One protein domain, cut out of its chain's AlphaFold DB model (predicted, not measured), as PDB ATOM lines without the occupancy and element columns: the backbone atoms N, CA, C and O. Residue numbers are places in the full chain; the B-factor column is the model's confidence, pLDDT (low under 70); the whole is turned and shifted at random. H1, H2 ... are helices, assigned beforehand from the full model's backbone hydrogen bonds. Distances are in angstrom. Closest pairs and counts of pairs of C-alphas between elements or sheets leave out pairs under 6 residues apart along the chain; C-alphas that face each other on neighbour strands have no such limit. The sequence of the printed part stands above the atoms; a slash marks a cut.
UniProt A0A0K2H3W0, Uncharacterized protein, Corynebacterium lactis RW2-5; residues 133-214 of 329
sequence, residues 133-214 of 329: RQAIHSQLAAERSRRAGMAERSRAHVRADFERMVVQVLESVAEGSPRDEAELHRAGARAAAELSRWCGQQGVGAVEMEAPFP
ATOM      1  N   ARG A 133      32.586  31.663 -40.567       76.62
ATOM      2  CA  ARG A 133      33.151  30.837 -39.488       76.62
ATOM      3  C   ARG A 133      34.214  31.608 -38.711       76.62
ATOM      4  O   ARG A 133      34.113  31.689 -37.495       76.62
ATOM      5  N   GLN A 134      35.162  32.253 -39.387       79.44
ATOM      6  CA  GLN A 134      36.179  33.085 -38.732       79.44
ATOM      7  C   GLN A 134      35.569  34.241 -37.928       79.44
ATOM      8  O   GLN A 134      36.010  34.497 -36.810       79.44
ATOM      9  N   ALA A 135      34.535  34.906 -38.451       81.88
ATOM     10  CA  ALA A 135      33.824  35.960 -37.730       81.88
ATOM     11  C   ALA A 135      33.083  35.433 -36.487       81.88
ATOM     12  O   ALA A 135      33.116  36.067 -35.439       81.88
ATOM     13  N   ILE A 136      32.454  34.257 -36.570       83.94
ATOM     14  CA  ILE A 136      31.794  33.616 -35.422       83.94
ATOM     15  C   ILE A 136      32.835  33.196 -34.377       83.94
ATOM     16  O   ILE A 136      32.655  33.449 -33.189       83.94
ATOM     17  N   HIS A 137      33.952  32.602 -34.804       80.50
ATOM     18  CA  HIS A 137      35.042  32.224 -33.905       80.50
ATOM     19  C   HIS A 137      35.639  33.440 -33.189       80.50
ATOM     20  O   HIS A 137      35.825  33.391 -31.973       80.50
ATOM     21  N   SER A 138      35.873  34.548 -33.898       80.00
ATOM     22  CA  SER A 138      36.396  35.773 -33.285       80.00
ATOM     23  C   SER A 138      35.392  36.425 -32.330       80.00
ATOM     24  O   SER A 138      35.791  36.904 -31.267       80.00
ATOM     25  N   GLN A 139      34.091  36.374 -32.635       83.88
ATOM     26  CA  GLN A 139      33.032  36.810 -31.719       83.88
ATOM     27  C   GLN A 139      32.991  35.954 -30.451       83.88
ATOM     28  O   GLN A 139      33.013  36.500 -29.349       83.88
ATOM     29  N   LEU A 140      33.017  34.624 -30.578       82.25
ATOM     30  CA  LEU A 140      33.052  33.718 -29.428       82.25
ATOM     31  C   LEU A 140      34.319  33.916 -28.587       82.25
ATOM     32  O   LEU A 140      34.250  33.903 -27.358       82.25
ATOM     33  N   ALA A 141      35.473  34.141 -29.219       79.00
ATOM     34  CA  ALA A 141      36.715  34.461 -28.520       79.00
ATOM     35  C   ALA A 141      36.613  35.794 -27.754       79.00
ATOM     36  O   ALA A 141      36.997  35.866 -26.584       79.00
ATOM     37  N   ALA A 142      36.031  36.828 -28.371       78.56
ATOM     38  CA  ALA A 142      35.800  38.123 -27.737       78.56
ATOM     39  C   ALA A 142      34.778  38.051 -26.588       78.56
ATOM     40  O   ALA A 142      34.931  38.721 -25.568       78.56
ATOM     41  N   GLU A 143      33.740  37.224 -26.701       81.94
ATOM     42  CA  GLU A 143      32.799  37.001 -25.603       81.94
ATOM     43  C   GLU A 143      33.453  36.279 -24.427       81.94
ATOM     44  O   GLU A 143      33.258  36.676 -23.276       81.94
ATOM     45  N   ARG A 144      34.266  35.250 -24.696       78.00
ATOM     46  CA  ARG A 144      35.024  34.547 -23.652       78.00
ATOM     47  C   ARG A 144      35.985  35.493 -22.936       78.00
ATOM     48  O   ARG A 144      36.031  35.468 -21.708       78.00
ATOM     49  N   SER A 145      36.691  36.361 -23.665       77.12
ATOM     50  CA  SER A 145      37.602  37.340 -23.057       77.12
ATOM     51  C   SER A 145      36.856  38.377 -22.213       77.12
ATOM     52  O   SER A 145      37.276  38.676 -21.096       77.12
ATOM     53  N   ARG A 146      35.693  38.859 -22.672       80.81
ATOM     54  CA  ARG A 146      34.826  39.749 -21.879       80.81
ATOM     55  C   ARG A 146      34.335  39.076 -20.601       80.81
ATOM     56  O   ARG A 146      34.400  39.692 -19.539       80.81
ATOM     57  N   ARG A 147      33.871  37.824 -20.676       77.69
ATOM     58  CA  ARG A 147      33.431  37.059 -19.494       77.69
ATOM     59  C   ARG A 147      34.580  36.842 -18.511       77.69
ATOM     60  O   ARG A 147      34.385  37.052 -17.317       77.69
ATOM     61  N   ALA A 148      35.776  36.525 -19.005       76.62
ATOM     62  CA  ALA A 148      36.974  36.413 -18.175       76.62
ATOM     63  C   ALA A 148      37.312  37.743 -17.476       76.62
ATOM     64  O   ALA A 148      37.497  37.762 -16.261       76.62
ATOM     65  N   GLY A 149      37.291  38.866 -18.201       77.50
ATOM     66  CA  GLY A 149      37.545  40.189 -17.621       77.50
ATOM     67  C   GLY A 149      36.463  40.660 -16.637       77.50
ATOM     68  O   GLY A 149      36.746  41.416 -15.710       77.50
ATOM     69  N   MET A 150      35.210  40.227 -16.799       80.94
ATOM     70  CA  MET A 150      34.155  40.461 -15.803       80.94
ATOM     71  C   MET A 150      34.383  39.628 -14.536       80.94
ATOM     72  O   MET A 150      34.235  40.158 -13.437       80.94
ATOM     73  N   ALA A 151      34.789  38.364 -14.680       79.38
ATOM     74  CA  ALA A 151      35.114  37.493 -13.552       79.38
ATOM     75  C   ALA A 151      36.350  37.979 -12.776       79.38
ATOM     76  O   ALA A 151      36.381  37.925 -11.552       79.38
ATOM     77  N   GLU A 152      37.367  38.501 -13.461       82.50
ATOM     78  CA  GLU A 152      38.545  39.076 -12.805       82.50
ATOM     79  C   GLU A 152      38.193  40.341 -12.011       82.50
ATOM     80  O   GLU A 152      38.587  40.480 -10.852       82.50
ATOM     81  N   ARG A 153      37.367  41.227 -12.585       85.88
ATOM     82  CA  ARG A 153      36.881  42.426 -11.887       85.88
ATOM     83  C   ARG A 153      36.018  42.092 -10.674       85.88
ATOM     84  O   ARG A 153      36.186  42.723  -9.633       85.88
ATOM     85  N   SER A 154      35.131  41.102 -10.774       82.31
ATOM     86  CA  SER A 154      34.318  40.685  -9.627       82.31
ATOM     87  C   SER A 154      35.178  40.092  -8.508       82.31
ATOM     88  O   SER A 154      34.953  40.407  -7.343       82.31
ATOM     89  N   ARG A 155      36.227  39.324  -8.835       80.56
ATOM     90  CA  ARG A 155      37.199  38.843  -7.838       80.56
ATOM     91  C   ARG A 155      37.978  39.975  -7.182       80.56
ATOM     92  O   ARG A 155      38.146  39.956  -5.968       80.56
ATOM     93  N   ALA A 156      38.441  40.949  -7.964       86.19
ATOM     94  CA  ALA A 156      39.144  42.110  -7.426       86.19
ATOM     95  C   ALA A 156      38.254  42.896  -6.448       86.19
ATOM     96  O   ALA A 156      38.725  43.314  -5.392       86.19
ATOM     97  N   HIS A 157      36.961  43.027  -6.760       88.94
ATOM     98  CA  HIS A 157      35.987  43.663  -5.877       88.94
ATOM     99  C   HIS A 157      35.807  42.891  -4.564       88.94
ATOM    100  O   HIS A 157      36.036  43.449  -3.496       88.94
ATOM    101  N   VAL A 158      35.532  41.584  -4.648       86.81
ATOM    102  CA  VAL A 158      35.373  40.705  -3.476       86.81
ATOM    103  C   VAL A 158      36.625  40.706  -2.594       86.81
ATOM    104  O   VAL A 158      36.517  40.752  -1.370       86.81
ATOM    105  N   ARG A 159      37.821  40.694  -3.196       87.75
ATOM    106  CA  ARG A 159      39.091  40.797  -2.465       87.75
ATOM    107  C   ARG A 159      39.194  42.121  -1.708       87.75
ATOM    108  O   ARG A 159      39.528  42.119  -0.527       87.75
ATOM    109  N   ALA A 160      38.900  43.237  -2.369       90.31
ATOM    110  CA  ALA A 160      38.962  44.557  -1.751       90.31
ATOM    111  C   ALA A 160      37.916  44.739  -0.637       90.31
ATOM    112  O   ALA A 160      38.174  45.443   0.341       90.31
ATOM    113  N   ASP A 161      36.734  44.135  -0.770       92.19
ATOM    114  CA  ASP A 161      35.734  44.111   0.302       92.19
ATOM    115  C   ASP A 161      36.202  43.253   1.487       92.19
ATOM    116  O   ASP A 161      36.084  43.677   2.636       92.19
ATOM    117  N   PHE A 162      36.796  42.086   1.220       90.94
ATOM    118  CA  PHE A 162      37.330  41.209   2.262       90.94
ATOM    119  C   PHE A 162      38.445  41.890   3.061       90.94
ATOM    120  O   PHE A 162      38.418  41.884   4.290       90.94
ATOM    121  N   GLU A 163      39.403  42.524   2.379       91.88
ATOM    122  CA  GLU A 163      40.488  43.265   3.029       91.88
ATOM    123  C   GLU A 163      39.948  44.381   3.938       91.88
ATOM    124  O   GLU A 163      40.440  44.554   5.055       91.88
ATOM    125  N   ARG A 164      38.896  45.088   3.504       93.56
ATOM    126  CA  ARG A 164      38.204  46.089   4.329       93.56
ATOM    127  C   ARG A 164      37.521  45.467   5.544       93.56
ATOM    128  O   ARG A 164      37.683  45.988   6.644       93.56
ATOM    129  N   MET A 165      36.821  44.346   5.369       94.56
ATOM    130  CA  MET A 165      36.153  43.651   6.472       94.56
ATOM    131  C   MET A 165      37.159  43.153   7.518       94.56
ATOM    132  O   MET A 165      36.945  43.332   8.712       94.56
ATOM    133  N   VAL A 166      38.291  42.586   7.089       94.38
ATOM    134  CA  VAL A 166      39.367  42.158   8.000       94.38
ATOM    135  C   VAL A 166      39.863  43.329   8.844       94.38
ATOM    136  O   VAL A 166      40.014  43.184  10.054       94.38
ATOM    137  N   VAL A 167      40.107  44.488   8.227       94.75
ATOM    138  CA  VAL A 167      40.547  45.686   8.956       94.75
ATOM    139  C   VAL A 167      39.487  46.122   9.964       94.75
ATOM    140  O   VAL A 167      39.817  46.259  11.137       94.75
ATOM    141  N   GLN A 168      38.228  46.251   9.538       95.69
ATOM    142  CA  GLN A 168      37.118  46.669  10.398       95.69
ATOM    143  C   GLN A 168      36.958  45.756  11.623       95.69
ATOM    144  O   GLN A 168      36.832  46.218  12.757       95.69
ATOM    145  N   VAL A 169      36.996  44.442  11.410       95.44
ATOM    146  CA  VAL A 169      36.841  43.470  12.493       95.44
ATOM    147  C   VAL A 169      38.042  43.516  13.441       95.44
ATOM    148  O   VAL A 169      37.863  43.508  14.659       95.44
ATOM    149  N   LEU A 170      39.271  43.593  12.927       94.44
ATOM    150  CA  LEU A 170      40.467  43.667  13.773       94.44
ATOM    151  C   LEU A 170      40.562  44.990  14.545       94.44
ATOM    152  O   LEU A 170      41.058  44.995  15.671       94.44
ATOM    153  N   GLU A 171      40.065  46.087  13.976       94.31
ATOM    154  CA  GLU A 171      39.945  47.380  14.651       94.31
ATOM    155  C   GLU A 171      38.990  47.284  15.847       94.31
ATOM    156  O   GLU A 171      39.368  47.671  16.952       94.31
ATOM    157  N   SER A 172      37.841  46.614  15.690       92.19
ATOM    158  CA  SER A 172      36.911  46.372  16.807       92.19
ATOM    159  C   SER A 172      37.550  45.581  17.965       92.19
ATOM    160  O   SER A 172      37.280  45.831  19.141       92.19
ATOM    161  N   VAL A 173      38.456  44.644  17.651       92.81
ATOM    162  CA  VAL A 173      39.215  43.889  18.662       92.81
ATOM    163  C   VAL A 173      40.254  44.779  19.348       92.81
ATOM    164  O   VAL A 173      40.457  44.657  20.558       92.81
ATOM    165  N   ALA A 174      40.906  45.675  18.602       90.25
ATOM    166  CA  ALA A 174      41.884  46.610  19.147       90.25
ATOM    167  C   ALA A 174      41.237  47.633  20.097       90.25
ATOM    168  O   ALA A 174      41.774  47.885  21.179       90.25
ATOM    169  N   GLU A 175      40.068  48.169  19.739       90.00
ATOM    170  CA  GLU A 175      39.303  49.118  20.560       90.00
ATOM    171  C   GLU A 175      38.878  48.515  21.907       90.00
ATOM    172  O   GLU A 175      38.960  49.179  22.943       90.00
ATOM    173  N   GLY A 176      38.524  47.224  21.921       84.50
ATOM    174  CA  GLY A 176      38.129  46.492  23.127       84.50
ATOM    175  C   GLY A 176      39.198  46.421  24.229       84.50
ATOM    176  O   GLY A 176      38.863  46.120  25.372       84.50
ATOM    177  N   SER A 177      40.466  46.731  23.924       84.06
ATOM    178  CA  SER A 177      41.577  46.799  24.892       84.06
ATOM    179  C   SER A 177      41.686  45.570  25.823       84.06
ATOM    180  O   SER A 177      41.646  45.721  27.053       84.06
ATOM    181  N   PRO A 178      41.845  44.352  25.267       85.50
ATOM    182  CA  PRO A 178      41.818  43.112  26.039       85.50
ATOM    183  C   PRO A 178      42.929  43.058  27.093       85.50
ATOM    184  O   PRO A 178      44.068  43.483  26.868       85.50
ATOM    185  N   ARG A 179      42.585  42.537  28.273       83.38
ATOM    186  CA  ARG A 179      43.441  42.545  29.467       83.38
ATOM    187  C   ARG A 179      44.263  41.274  29.627       83.38
ATOM    188  O   ARG A 179      45.340  41.343  30.220       83.38
ATOM    189  N   ASP A 180      43.763  40.156  29.115       87.88
ATOM    190  CA  ASP A 180      44.387  38.839  29.208       87.88
ATOM    191  C   ASP A 180      44.259  38.027  27.903       87.88
ATOM    192  O   ASP A 180      43.592  38.426  26.944       87.88
ATOM    193  N   GLU A 181      44.958  36.890  27.858       90.94
ATOM    194  CA  GLU A 181      44.993  35.976  26.708       90.94
ATOM    195  C   GLU A 181      43.609  35.424  26.357       90.94
ATOM    196  O   GLU A 181      43.266  35.318  25.180       90.94
ATOM    197  N   ALA A 182      42.792  35.102  27.363       89.94
ATOM    198  CA  ALA A 182      41.473  34.513  27.170       89.94
ATOM    199  C   ALA A 182      40.469  35.525  26.598       89.94
ATOM    200  O   ALA A 182      39.599  35.170  25.803       89.94
ATOM    201  N   GLU A 183      40.550  36.788  27.002       92.12
ATOM    202  CA  GLU A 183      39.763  37.890  26.463       92.12
ATOM    203  C   GLU A 183      40.176  38.205  25.025       92.12
ATOM    204  O   GLU A 183      39.304  38.295  24.158       92.12
ATOM    205  N   LEU A 184      41.485  38.273  24.747       93.06
ATOM    206  CA  LEU A 184      42.000  38.493  23.394       93.06
ATOM    207  C   LEU A 184      41.632  37.338  22.450       93.06
ATOM    208  O   LEU A 184      41.195  37.581  21.325       93.06
ATOM    209  N   HIS A 185      41.740  36.089  22.911       93.81
ATOM    210  CA  HIS A 185      41.328  34.919  22.138       93.81
ATOM    211  C   HIS A 185      39.819  34.923  21.867       93.81
ATOM    212  O   HIS A 185      39.410  34.779  20.720       93.81
ATOM    213  N   ARG A 186      38.975  35.169  22.882       93.88
ATOM    214  CA  ARG A 186      37.513  35.259  22.699       93.88
ATOM    215  C   ARG A 186      37.119  36.381  21.740       93.88
ATOM    216  O   ARG A 186      36.200  36.201  20.945       93.88
ATOM    217  N   ALA A 187      37.791  37.530  21.806       93.75
ATOM    218  CA  ALA A 187      37.573  38.623  20.863       93.75
ATOM    219  C   ALA A 187      37.985  38.225  19.437       93.75
ATOM    220  O   ALA A 187      37.200  38.408  18.511       93.75
ATOM    221  N   GLY A 188      39.151  37.590  19.280       94.00
ATOM    222  CA  GLY A 188      39.610  37.028  18.008       94.00
ATOM    223  C   GLY A 188      38.665  35.966  17.436       94.00
ATOM    224  O   GLY A 188      38.384  35.984  16.245       94.00
ATOM    225  N   ALA A 189      38.113  35.085  18.270       95.19
ATOM    226  CA  ALA A 189      37.166  34.053  17.849       95.19
ATOM    227  C   ALA A 189      35.824  34.648  17.388       95.19
ATOM    228  O   ALA A 189      35.273  34.220  16.375       95.19
ATOM    229  N   ARG A 190      35.311  35.678  18.081       95.50
ATOM    230  CA  ARG A 190      34.117  36.421  17.630       95.50
ATOM    231  C   ARG A 190      34.356  37.092  16.279       95.50
ATOM    232  O   ARG A 190      33.521  36.973  15.388       95.50
ATOM    233  N   ALA A 191      35.509  37.739  16.139       94.69
ATOM    234  CA  ALA A 191      35.967  38.347  14.900       94.69
ATOM    235  C   ALA A 191      36.045  37.330  13.747       94.69
ATOM    236  O   ALA A 191      35.517  37.567  12.662       94.69
ATOM    237  N   ALA A 192      36.634  36.163  14.000       94.25
ATOM    238  CA  ALA A 192      36.738  35.086  13.024       94.25
ATOM    239  C   ALA A 192      35.353  34.556  12.600       94.25
ATOM    240  O   ALA A 192      35.087  34.377  11.411       94.25
ATOM    241  N   ALA A 193      34.427  34.379  13.548       94.06
ATOM    242  CA  ALA A 193      33.055  33.961  13.259       94.06
ATOM    243  C   ALA A 193      32.265  35.015  12.460       94.06
ATOM    244  O   ALA A 193      31.440  34.679  11.611       94.06
ATOM    245  N   GLU A 194      32.487  36.303  12.718       94.25
ATOM    246  CA  GLU A 194      31.905  37.390  11.931       94.25
ATOM    247  C   GLU A 194      32.437  37.409  10.497       94.25
ATOM    248  O   GLU A 194      31.646  37.438   9.554       94.25
ATOM    249  N   LEU A 195      33.753  37.281  10.331       93.06
ATOM    250  CA  LEU A 195      34.384  37.211   9.018       93.06
ATOM    251  C   LEU A 195      33.925  35.974   8.228       93.06
ATOM    252  O   LEU A 195      33.595  36.088   7.051       93.06
ATOM    253  N   SER A 196      33.806  34.816   8.884       91.62
ATOM    254  CA  SER A 196      33.294  33.579   8.271       91.62
ATOM    255  C   SER A 196      31.839  33.733   7.811       91.62
ATOM    256  O   SER A 196      31.484  33.334   6.701       91.62
ATOM    257  N   ARG A 197      30.985  34.376   8.626       92.06
ATOM    258  CA  ARG A 197      29.596  34.695   8.244       92.06
ATOM    259  C   ARG A 197      29.543  35.627   7.038       92.06
ATOM    260  O   ARG A 197      28.764  35.379   6.119       92.06
ATOM    261  N   TRP A 198      30.379  36.663   7.023       92.62
ATOM    262  CA  TRP A 198      30.489  37.577   5.889       92.62
ATOM    263  C   TRP A 198      30.924  36.842   4.611       92.62
ATOM    264  O   TRP A 198      30.292  36.998   3.565       92.62
ATOM    265  N   CYS A 199      31.927  35.958   4.696       89.12
ATOM    266  CA  CYS A 199      32.363  35.122   3.572       89.12
ATOM    267  C   CYS A 199      31.227  34.245   3.024       89.12
ATOM    268  O   CYS A 199      31.071  34.140   1.803       89.12
ATOM    269  N   GLY A 200      30.408  33.672   3.913       86.94
ATOM    270  CA  GLY A 200      29.210  32.917   3.544       86.94
ATOM    271  C   GLY A 200      28.176  33.766   2.795       86.94
ATOM    272  O   GLY A 200      27.679  33.345   1.754       86.94
ATOM    273  N   GLN A 201      27.906  34.989   3.262       88.38
ATOM    274  CA  GLN A 201      26.961  35.918   2.621       88.38
ATOM    275  C   GLN A 201      27.425  36.378   1.230       88.38
ATOM    276  O   GLN A 201      26.609  36.537   0.328       88.38
ATOM    277  N   GLN A 202      28.734  36.549   1.034       84.88
ATOM    278  CA  GLN A 202      29.332  36.961  -0.245       84.88
ATOM    279  C   GLN A 202      29.609  35.782  -1.203       84.88
ATOM    280  O   GLN A 202      30.160  35.945  -2.302       84.88
ATOM    281  N   GLY A 203      29.254  34.560  -0.790       77.56
ATOM    282  CA  GLY A 203      29.454  33.337  -1.565       77.56
ATOM    283  C   GLY A 203      30.925  33.010  -1.838       77.56
ATOM    284  O   GLY A 203      31.218  32.324  -2.813       77.56
ATOM    285  N   VAL A 204      31.860  33.518  -1.024       74.94
ATOM    286  CA  VAL A 204      33.317  33.284  -1.162       74.94
ATOM    287  C   VAL A 204      33.685  31.823  -0.863       74.94
ATOM    288  O   VAL A 204      34.762  31.366  -1.232       74.94
ATOM    289  N   GLY A 205      32.750  31.077  -0.277       69.94
ATOM    290  CA  GLY A 205      32.899  29.692   0.150       69.94
ATOM    291  C   GLY A 205      32.717  29.584   1.661       69.94
ATOM    292  O   GLY A 205      32.738  30.592   2.370       69.94
ATOM    293  N   ALA A 206      32.535  28.360   2.156       69.94
ATOM    294  CA  ALA A 206      32.554  28.071   3.587       69.94
ATOM    295  C   ALA A 206      34.010  28.094   4.081       69.94
ATOM    296  O   ALA A 206      34.630  27.055   4.280       69.94
ATOM    297  N   VAL A 207      34.588  29.293   4.175       79.19
ATOM    298  CA  VAL A 207      35.914  29.484   4.766       79.19
ATOM    299  C   VAL A 207      35.720  29.641   6.262       79.19
ATOM    300  O   VAL A 207      35.206  30.662   6.717       79.19
ATOM    301  N   GLU A 208      36.106  28.619   7.015       84.56
ATOM    302  CA  GLU A 208      36.155  28.698   8.469       84.56
ATOM    303  C   GLU A 208      37.413  29.463   8.870       84.56
ATOM    304  O   GLU A 208      38.541  29.015   8.667       84.56
ATOM    305  N   MET A 209      37.213  30.674   9.385       87.44
ATOM    306  CA  MET A 209      38.295  31.457   9.957       87.44
ATOM    307  C   MET A 209      38.526  30.979  11.384       87.44
ATOM    308  O   MET A 209      37.614  30.991  12.212       87.44
ATOM    309  N   GLU A 210      39.764  30.613  11.684       88.81
ATOM    310  CA  GLU A 210      40.181  30.252  13.033       88.81
ATOM    311  C   GLU A 210      40.986  31.387  13.667       88.81
ATOM    312  O   GLU A 210      41.713  32.126  12.998       88.81
ATOM    313  N   ALA A 211      40.856  31.529  14.984       89.94
ATOM    314  CA  ALA A 211      41.676  32.430  15.779       89.94
ATOM    315  C   ALA A 211      42.565  31.584  16.700       89.94
ATOM    316  O   ALA A 211      42.051  31.043  17.679       89.94
ATOM    317  N   PRO A 212      43.875  31.430  16.431       89.06
ATOM    318  CA  PRO A 212      44.767  30.714  17.336       89.06
ATOM    319  C   PRO A 212      44.810  31.367  18.723       89.06
ATOM    320  O   PRO A 212      44.536  32.554  18.886       89.06
ATOM    321  N   PHE A 213      45.196  30.609  19.750       87.62
ATOM    322  CA  PHE A 213      45.451  31.207  21.060       87.62
ATOM    323  C   PHE A 213      46.653  32.171  20.995       87.62
ATOM    324  O   PHE A 213      47.677  31.838  20.383       87.62
ATOM    325  N   PRO A 214      46.559  33.371  21.601       86.12
ATOM    326  CA  PRO A 214      47.672  34.306  21.649       86.12
ATOM    327  C   PRO A 214      48.808  33.735  22.499       86.12
ATOM    328  O   PRO A 214      48.580  33.139  23.548       86.12
TER     329      PRO A 214
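This is residues 133 to 214 of the 329 residues of an uncharacterized protein of Corynebacterium lactis RW2-5 (UniProt A0A0K2H3W0). A long helical hairpin of unequal arms: the shorter helix H2 folds back beside the last part of the long helix H1, and residues 133 to 154 of H1 stick out alone as a long arm. After H2 the printed part ends in a tail with no named element, residues 202 to 214, which turns back toward the side where H2 begins. The printed part has 82 residues with two named helices, H1 then H2, and no named strand; the class is all helix. The whole is extended, with a radius of gyration of the C-alphas of 20.0 A, and spans 70 by 20 by 19 A, the free arm of H1 adding to its length.

H1, residues 133 to 175, is the longest helix and measures 63.1 A from C-alpha 133 at (33.151, 30.837, -39.488) to C-alpha 175 at (39.303, 49.118, 20.560). H2, residues 181 to 201, measures 30.1 A and ends with C-alpha 201 at (26.961, 35.918, 2.621).

H1 touches H2 with residues 162 to 173 alone. The closest C-alphas of the two helices are those of Val 169 and Ala 191, 5.7 A apart. H1 and H2 form a helical hairpin, running opposite ways at a shallow tilt of 26 degrees. Their centres are 25.2 A apart. Residues 133 to 154, which belong to H1, stand free. In H1 and H2 every O i to N i+4 pair is within hydrogen-bond range.

The outline is a rod, and the two C-alphas farthest apart are those of Arg 133 and Arg 179, 70.7 A. Without the stretch that stands free, the body has 60 residues and spans 38 by 20 by 15 A. The link from H1 to H2 is tight, with 5 residues, and the printed part has no cut. The mean pLDDT of the printed part is 86.9, and residues 205 to 206 are under 70.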